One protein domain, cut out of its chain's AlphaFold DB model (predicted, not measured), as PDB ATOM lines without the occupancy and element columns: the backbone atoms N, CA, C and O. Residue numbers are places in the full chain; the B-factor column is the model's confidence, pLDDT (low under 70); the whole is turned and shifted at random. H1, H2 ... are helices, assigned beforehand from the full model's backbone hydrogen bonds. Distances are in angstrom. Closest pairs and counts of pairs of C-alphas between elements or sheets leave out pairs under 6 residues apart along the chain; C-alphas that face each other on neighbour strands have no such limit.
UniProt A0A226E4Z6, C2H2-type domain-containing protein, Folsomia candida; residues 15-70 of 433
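AT A GLANCE: This is residues 15 to 70 of the 433 residues of the protein "C2H2-type domain-containing protein" of Folsomia candida (UniProt A0A226E4Z6). One long helix, H3, makes one side of a rod; on its other side H1 crosses the first part of H3 at a slant, running the opposite way, and short H4 folds back on the last part of H3. The short helix H2 sits near the end of the rod where H3 begins, and residues 28 to 33, of which 28 to 29 belong to H1, stick out there. The printed part has 56 residues with four named helices, in the order H1, H2, H3, H4, and no named strand; the class is all helix. It is only just loose, close to compact, with a radius of gyration of the C-alphas of 12.2 A and spans of 39 by 17 by 17 A.

IN THESE COORDINATES: H3, residues 44 to 60, is 24.5 A long, from C-alpha 44 at (-1.472, -16.518, 60.985) to C-alpha 60 at (5.951, -21.660, 38.229). H1, residues 15 to 29, is 21.2 A long and begins with C-alpha 15 at (-3.179, -10.932, 43.551). H2 is residues 37 to 40, and H4 is residues 65 to 68.

HOW THE PARTS SIT: H3 touches H1 with residues 46 to 50 alone; the closest C-alphas, of Ile 22 and Phe 46, are 7.2 A apart. H1 and H3 run opposite ways at a steep tilt of 45 degrees. H3 touches H4 with residues 56 to 60 alone; the closest C-alphas, of Arg 57 and Ala 68, are 4.1 A apart. H2 is close to H1 but not clearly touching, with the closest C-alphas, of Leu 23 and Val 40, 7.0 A apart. H4 is apart from H1 and H2. In H1 and H3 every O i to N i+4 pair is within hydrogen-bond range; H2 and H4 are too short for such a pair.

THE WHOLE: The two C-alphas farthest apart, of Gly 32 and Thr 62, are 39.6 A apart. The printed part has no cut. The links H2 to H3 and H3 to H4 are tight, and H1 to H2 is short. The mean pLDDT of the printed part is 80.1; residues 65 to 66 and 68 to 70 are under 70.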
ATOM      1  N   LEU A  15      -3.355 -10.912  42.098       74.62
ATOM      2  CA  LEU A  15      -3.179 -10.932  43.551       74.62
ATOM      3  C   LEU A  15      -4.493 -10.675  44.306       74.62
ATOM      4  O   LEU A  15      -4.726 -11.273  45.352       74.62
ATOM      5  N   GLY A  16      -5.354  -9.795  43.786       79.44
ATOM      6  CA  GLY A  16      -6.672  -9.530  44.361       79.44
ATOM      7  C   GLY A  16      -7.563 -10.768  44.302       79.44
ATOM      8  O   GLY A  16      -8.156 -11.135  45.309       79.44
ATOM      9  N   THR A  17      -7.563 -11.463  43.164       81.19
ATOM     10  CA  THR A  17      -8.306 -12.717  42.980       81.19
ATOM     11  C   THR A  17      -7.830 -13.811  43.935       81.19
ATOM     12  O   THR A  17      -8.645 -14.480  44.559       81.19
ATOM     13  N   VAL A  18      -6.514 -13.975  44.102       80.38
ATOM     14  CA  VAL A  18      -5.952 -14.969  45.034       80.38
ATOM     15  C   VAL A  18      -6.332 -14.656  46.482       80.38
ATOM     16  O   VAL A  18      -6.731 -15.558  47.220       80.38
ATOM     17  N   ARG A  19      -6.265 -13.381  46.886       82.88
ATOM     18  CA  ARG A  19      -6.671 -12.952  48.231       82.88
ATOM     19  C   ARG A  19      -8.152 -13.212  48.497       82.88
ATOM     20  O   ARG A  19      -8.476 -13.722  49.565       82.88
ATOM     21  N   ASP A  20      -9.021 -12.909  47.535       85.25
ATOM     22  CA  ASP A  20     -10.461 -13.169  47.646       85.25
ATOM     23  C   ASP A  20     -10.752 -14.677  47.766       85.25
ATOM     24  O   ASP A  20     -11.575 -15.089  48.586       85.25
ATOM     25  N   SER A  21     -10.045 -15.516  47.000       84.56
ATOM     26  CA  SER A  21     -10.175 -16.975  47.088       84.56
ATOM     27  C   SER A  21      -9.752 -17.504  48.460       84.56
ATOM     28  O   SER A  21     -10.497 -18.265  49.075       84.56
ATOM     29  N   ILE A  22      -8.599 -17.067  48.980       83.06
ATOM     30  CA  ILE A  22      -8.121 -17.469  50.313       83.06
ATOM     31  C   ILE A  22      -9.094 -17.002  51.404       83.06
ATOM     32  O   ILE A  22      -9.409 -17.773  52.308       83.06
ATOM     33  N   LEU A  23      -9.613 -15.774  51.302       84.94
ATOM     34  CA  LEU A  23     -10.625 -15.251  52.222       84.94
ATOM     35  C   LEU A  23     -11.890 -16.123  52.214       84.94
ATOM     36  O   LEU A  23     -12.389 -16.486  53.276       84.94
ATOM     37  N   THR A  24     -12.369 -16.501  51.027       86.25
ATOM     38  CA  THR A  24     -13.554 -17.357  50.861       86.25
ATOM     39  C   THR A  24     -13.356 -18.718  51.532       86.25
ATOM     40  O   THR A  24     -14.243 -19.199  52.232       86.25
ATOM     41  N   TYR A  25     -12.182 -19.327  51.374       85.06
ATOM     42  CA  TYR A  25     -11.864 -20.601  52.021       85.06
ATOM     43  C   TYR A  25     -11.786 -20.491  53.542       85.06
ATOM     44  O   TYR A  25     -12.366 -21.316  54.238       85.06
ATOM     45  N   LEU A  26     -11.149 -19.446  54.074       83.12
ATOM     46  CA  LEU A  26     -11.100 -19.241  55.523       83.12
ATOM     47  C   LEU A  26     -12.507 -19.051  56.110       83.12
ATOM     48  O   LEU A  26     -12.816 -19.621  57.155       83.12
ATOM     49  N   GLN A  27     -13.389 -18.330  55.411       87.06
ATOM     50  CA  GLN A  27     -14.800 -18.194  55.795       87.06
ATOM     51  C   GLN A  27     -15.551 -19.538  55.771       87.06
ATOM     52  O   GLN A  27     -16.369 -19.788  56.652       87.06
ATOM     53  N   GLN A  28     -15.254 -20.418  54.807       86.38
ATOM     54  CA  GLN A  28     -15.835 -21.765  54.739       86.38
ATOM     55  C   GLN A  28     -15.326 -22.683  55.858       86.38
ATOM     56  O   GLN A  28     -16.113 -23.417  56.450       86.38
ATOM     57  N   CYS A  29     -14.030 -22.633  56.174       82.12
ATOM     58  CA  CYS A  29     -13.424 -23.454  57.226       82.12
ATOM     59  C   CYS A  29     -13.798 -22.995  58.642       82.12
ATOM     60  O   CYS A  29     -13.778 -23.804  59.571       82.12
ATOM     61  N   HIS A  30     -14.156 -21.721  58.828       84.50
ATOM     62  CA  HIS A  30     -14.544 -21.176  60.132       84.50
ATOM     63  C   HIS A  30     -15.859 -20.380  60.053       84.50
ATOM     64  O   HIS A  30     -15.840 -19.154  60.189       84.50
ATOM     65  N   PRO A  31     -17.021 -21.051  59.925       82.12
ATOM     66  CA  PRO A  31     -18.322 -20.401  59.719       82.12
ATOM     67  C   PRO A  31     -18.788 -19.479  60.868       82.12
ATOM     68  O   PRO A  31     -19.752 -18.739  60.707       82.12
ATOM     69  N   GLY A  32     -18.101 -19.479  62.017       83.12
ATOM     70  CA  GLY A  32     -18.354 -18.567  63.143       83.12
ATOM     71  C   GLY A  32     -17.401 -17.368  63.246       83.12
ATOM     72  O   GLY A  32     -17.585 -16.522  64.119       83.12
ATOM     73  N   LYS A  33     -16.368 -17.277  62.395       82.81
ATOM     74  CA  LYS A  33     -15.402 -16.170  62.406       82.81
ATOM     75  C   LYS A  33     -15.669 -15.241  61.224       82.81
ATOM     76  O   LYS A  33     -15.588 -15.648  60.070       82.81
ATOM     77  N   GLN A  34     -15.952 -13.969  61.502       78.25
ATOM     78  CA  GLN A  34     -16.035 -12.957  60.449       78.25
ATOM     79  C   GLN A  34     -14.629 -12.522  60.027       78.25
ATOM     80  O   GLN A  34     -13.948 -11.781  60.736       78.25
ATOM     81  N   PHE A  35     -14.209 -12.965  58.846       78.88
ATOM     82  CA  PHE A  35     -13.024 -12.435  58.178       78.88
ATOM     83  C   PHE A  35     -13.440 -11.277  57.272       78.88
ATOM     84  O   PHE A  35     -14.165 -11.480  56.297       78.88
ATOM     85  N   SER A  36     -12.985 -10.065  57.591       80.19
ATOM     86  CA  SER A  36     -12.980  -8.940  56.659       80.19
ATOM     87  C   SER A  36     -11.632  -8.904  55.938       80.19
ATOM     88  O   SER A  36     -10.652  -9.477  56.416       80.19
ATOM     89  N   GLY A  37     -11.559  -8.230  54.786       73.75
ATOM     90  CA  GLY A  37     -10.297  -8.089  54.050       73.75
ATOM     91  C   GLY A  37      -9.164  -7.512  54.909       73.75
ATOM     92  O   GLY A  37      -8.020  -7.926  54.763       73.75
ATOM     93  N   ASP A  38      -9.492  -6.637  55.860       75.69
ATOM     94  CA  ASP A  38      -8.513  -6.012  56.750       75.69
ATOM     95  C   ASP A  38      -8.145  -6.907  57.942       75.69
ATOM     96  O   ASP A  38      -6.988  -6.934  58.365       75.69
ATOM     97  N   THR A  39      -9.097  -7.684  58.474       74.19
ATOM     98  CA  THR A  39      -8.829  -8.579  59.611       74.19
ATOM     99  C   THR A  39      -8.194  -9.896  59.192       74.19
ATOM    100  O   THR A  39      -7.438 -10.470  59.968       74.19
ATOM    101  N   VAL A  40      -8.431 -10.376  57.966       77.19
ATOM    102  CA  VAL A  40      -7.864 -11.653  57.512       77.19
ATOM    103  C   VAL A  40      -6.352 -11.563  57.333       77.19
ATOM    104  O   VAL A  40      -5.641 -12.505  57.670       77.19
ATOM    105  N   VAL A  41      -5.843 -10.415  56.867       76.38
ATOM    106  CA  VAL A  41      -4.424 -10.226  56.513       76.38
ATOM    107  C   VAL A  41      -3.507 -10.340  57.735       76.38
ATOM    108  O   VAL A  41      -2.325 -10.668  57.614       76.38
ATOM    109  N   THR A  42      -4.045 -10.113  58.934       74.38
ATOM    110  CA  THR A  42      -3.292 -10.225  60.185       74.38
ATOM    111  C   THR A  42      -3.282 -11.642  60.756       74.38
ATOM    112  O   THR A  42      -2.394 -11.949  61.556       74.38
ATOM    113  N   THR A  43      -4.185 -12.524  60.313       82.44
ATOM    114  CA  THR A  43      -4.266 -13.905  60.807       82.44
ATOM    115  C   THR A  43      -3.057 -14.737  60.377       82.44
ATOM    116  O   THR A  43      -2.531 -14.595  59.268       82.44
ATOM    117  N   GLY A  44      -2.596 -15.620  61.268       82.00
ATOM    118  CA  GLY A  44      -1.472 -16.518  60.985       82.00
ATOM    119  C   GLY A  44      -1.754 -17.462  59.812       82.00
ATOM    120  O   GLY A  44      -0.894 -17.641  58.955       82.00
ATOM    121  N   GLU A  45      -2.978 -17.984  59.727       80.38
ATOM    122  CA  GLU A  45      -3.423 -18.895  58.664       80.38
ATOM    123  C   GLU A  45      -3.397 -18.224  57.285       80.38
ATOM    124  O   GLU A  45      -2.843 -18.776  56.336       80.38
ATOM    125  N   PHE A  46      -3.902 -16.990  57.169       83.94
ATOM    126  CA  PHE A  46      -3.830 -16.241  55.915       83.94
ATOM    127  C   PHE A  46      -2.386 -15.975  55.486       83.94
ATOM    128  O   PHE A  46      -2.051 -16.141  54.313       83.94
ATOM    129  N   LYS A  47      -1.509 -15.596  56.426       84.31
ATOM    130  CA  LYS A  47      -0.084 -15.374  56.136       84.31
ATOM    131  C   LYS A  47       0.592 -16.648  55.634       84.31
ATOM    132  O   LYS A  47       1.341 -16.583  54.665       84.31
ATOM    133  N   GLN A  48       0.296 -17.797  56.239       82.81
ATOM    134  CA  GLN A  48       0.821 -19.089  55.795       82.81
ATOM    135  C   GLN A  48       0.314 -19.472  54.398       82.81
ATOM    136  O   GLN A  48       1.110 -19.876  53.552       82.81
ATOM    137  N   LEU A  49      -0.981 -19.293  54.119       83.44
ATOM    138  CA  LEU A  49      -1.563 -19.583  52.802       83.44
ATOM    139  C   LEU A  49      -1.013 -18.653  51.711       83.44
ATOM    140  O   LEU A  49      -0.654 -19.120  50.630       83.44
ATOM    141  N   MET A  50      -0.866 -17.359  52.005       86.44
ATOM    142  CA  MET A  50      -0.229 -16.400  51.097       86.44
ATOM    143  C   MET A  50       1.246 -16.728  50.855       86.44
ATOM    144  O   MET A  50       1.704 -16.631  49.719       86.44
ATOM    145  N   GLN A  51       1.985 -17.150  51.886       85.69
ATOM    146  CA  GLN A  51       3.382 -17.569  51.742       85.69
ATOM    147  C   GLN A  51       3.505 -18.842  50.896       85.69
ATOM    148  O   GLN A  51       4.389 -18.940  50.046       85.69
ATOM    149  N   SER A  52       2.604 -19.807  51.093       83.00
ATOM    150  CA  SER A  52       2.528 -21.024  50.278       83.00
ATOM    151  C   SER A  52       2.250 -20.691  48.810       83.00
ATOM    152  O   SER A  52       2.946 -21.183  47.918       83.00
ATOM    153  N   TRP A  53       1.297 -19.789  48.546       88.50
ATOM    154  CA  TRP A  53       1.039 -19.301  47.193       88.50
ATOM    155  C   TRP A  53       2.230 -18.564  46.591       88.50
ATOM    156  O   TRP A  53       2.562 -18.831  45.443       88.50
ATOM    157  N   GLU A  54       2.908 -17.695  47.336       85.56
ATOM    158  CA  GLU A  54       4.066 -16.969  46.812       85.56
ATOM    159  C   GLU A  54       5.200 -17.934  46.432       85.56
ATOM    160  O   GLU A  54       5.769 -17.831  45.347       85.56
ATOM    161  N   ASN A  55       5.453 -18.955  47.255       83.69
ATOM    162  CA  ASN A  55       6.413 -20.012  46.935       83.69
ATOM    163  C   ASN A  55       6.005 -20.794  45.669       83.69
ATOM    164  O   ASN A  55       6.851 -21.123  44.834       83.69
ATOM    165  N   HIS A  56       4.709 -21.079  45.501       80.44
ATOM    166  CA  HIS A  56       4.168 -21.715  44.297       80.44
ATOM    167  C   HIS A  56       4.321 -20.815  43.064       80.44
ATOM    168  O   HIS A  56       4.815 -21.259  42.029       80.44
ATOM    169  N   ARG A  57       3.965 -19.535  43.182       87.62
ATOM    170  CA  ARG A  57       4.096 -18.532  42.125       87.62
ATOM    171  C   ARG A  57       5.536 -18.455  41.647       87.62
ATOM    172  O   ARG A  57       5.766 -18.652  40.462       87.62
ATOM    173  N   ILE A  58       6.492 -18.276  42.557       84.50
ATOM    174  CA  ILE A  58       7.927 -18.210  42.237       84.50
ATOM    175  C   ILE A  58       8.382 -19.472  41.493       84.50
ATOM    176  O   ILE A  58       9.113 -19.384  40.506       84.50
ATOM    177  N   ARG A  59       7.917 -20.653  41.920       81.50
ATOM    178  CA  ARG A  59       8.266 -21.930  41.280       81.50
ATOM    179  C   ARG A  59       7.780 -22.023  39.831       81.50
ATOM    180  O   ARG A  59       8.474 -22.609  38.999       81.50
ATOM    181  N   TYR A  60       6.600 -21.484  39.531       79.94
ATOM    182  CA  TYR A  60       5.951 -21.660  38.229       79.94
ATOM    183  C   TYR A  60       5.966 -20.415  37.332       79.94
ATOM    184  O   TYR A  60       5.668 -20.529  36.148       79.94
ATOM    185  N   GLU A  61       6.363 -19.239  37.824       82.81
ATOM    186  CA  GLU A  61       6.303 -17.966  37.085       82.81
ATOM    187  C   GLU A  61       7.078 -17.999  35.756       82.81
ATOM    188  O   GLU A  61       6.660 -17.390  34.767       82.81
ATOM    189  N   THR A  62       8.171 -18.763  35.710       73.81
ATOM    190  CA  THR A  62       9.026 -18.927  34.524       73.81
ATOM    191  C   THR A  62       8.614 -20.088  33.620       73.81
ATOM    192  O   THR A  62       8.985 -20.105  32.447       73.81
ATOM    193  N   THR A  63       7.855 -21.058  34.136       72.62
ATOM    194  CA  THR A  63       7.524 -22.303  33.424       72.62
ATOM    195  C   THR A  63       6.089 -22.323  32.913       72.62
ATOM    196  O   THR A  63       5.862 -22.726  31.774       72.62
ATOM    197  N   ASP A  64       5.136 -21.850  33.716       74.88
ATOM    198  CA  ASP A  64       3.725 -21.730  33.370       74.88
ATOM    199  C   ASP A  64       3.052 -20.622  34.201       74.88
ATOM    200  O   ASP A  64       2.688 -20.791  35.368       74.88
ATOM    201  N   ARG A  65       2.829 -19.470  33.556       68.19
ATOM    202  CA  ARG A  65       2.191 -18.298  34.176       68.19
ATOM    203  C   ARG A  65       0.760 -18.557  34.656       68.19
ATOM    204  O   ARG A  65       0.286 -17.825  35.520       68.19
ATOM    205  N   ARG A  66       0.057 -19.554  34.104       65.56
ATOM    206  CA  ARG A  66      -1.311 -19.897  34.526       65.56
ATOM    207  C   ARG A  66      -1.282 -20.685  35.829       65.56
ATOM    208  O   ARG A  66      -2.024 -20.358  36.748       65.56
ATOM    209  N   ILE A  67      -0.375 -21.656  35.932       72.31
ATOM    210  CA  ILE A  67      -0.149 -22.404  37.176       72.31
ATOM    211  C   ILE A  67       0.336 -21.446  38.271       72.31
ATOM    212  O   ILE A  67      -0.243 -21.419  39.350       72.31
ATOM    213  N   ALA A  68       1.281 -20.556  37.958       68.31
ATOM    214  CA  ALA A  68       1.783 -19.550  38.898       68.31
ATOM    215  C   ALA A  68       0.695 -18.616  39.468       68.31
ATOM    216  O   ALA A  68       0.816 -18.130  40.591       68.31
ATOM    217  N   ALA A  69      -0.372 -18.358  38.706       66.19
ATOM    218  CA  ALA A  69      -1.495 -17.530  39.141       66.19
ATOM    219  C   ALA A  69      -2.508 -18.281  40.030       66.19
ATOM    220  O   ALA A  69      -3.449 -17.663  40.523       66.19
ATOM    221  N   THR A  70      -2.327 -19.587  40.246       68.00
ATOM    222  CA  THR A  70      -3.274 -20.434  40.978       68.00
ATOM    223  C   THR A  70      -2.772 -20.694  42.407       68.00
ATOM    224  O   THR A  70      -1.605 -21.050  42.581       68.00
TER     225      THR A  70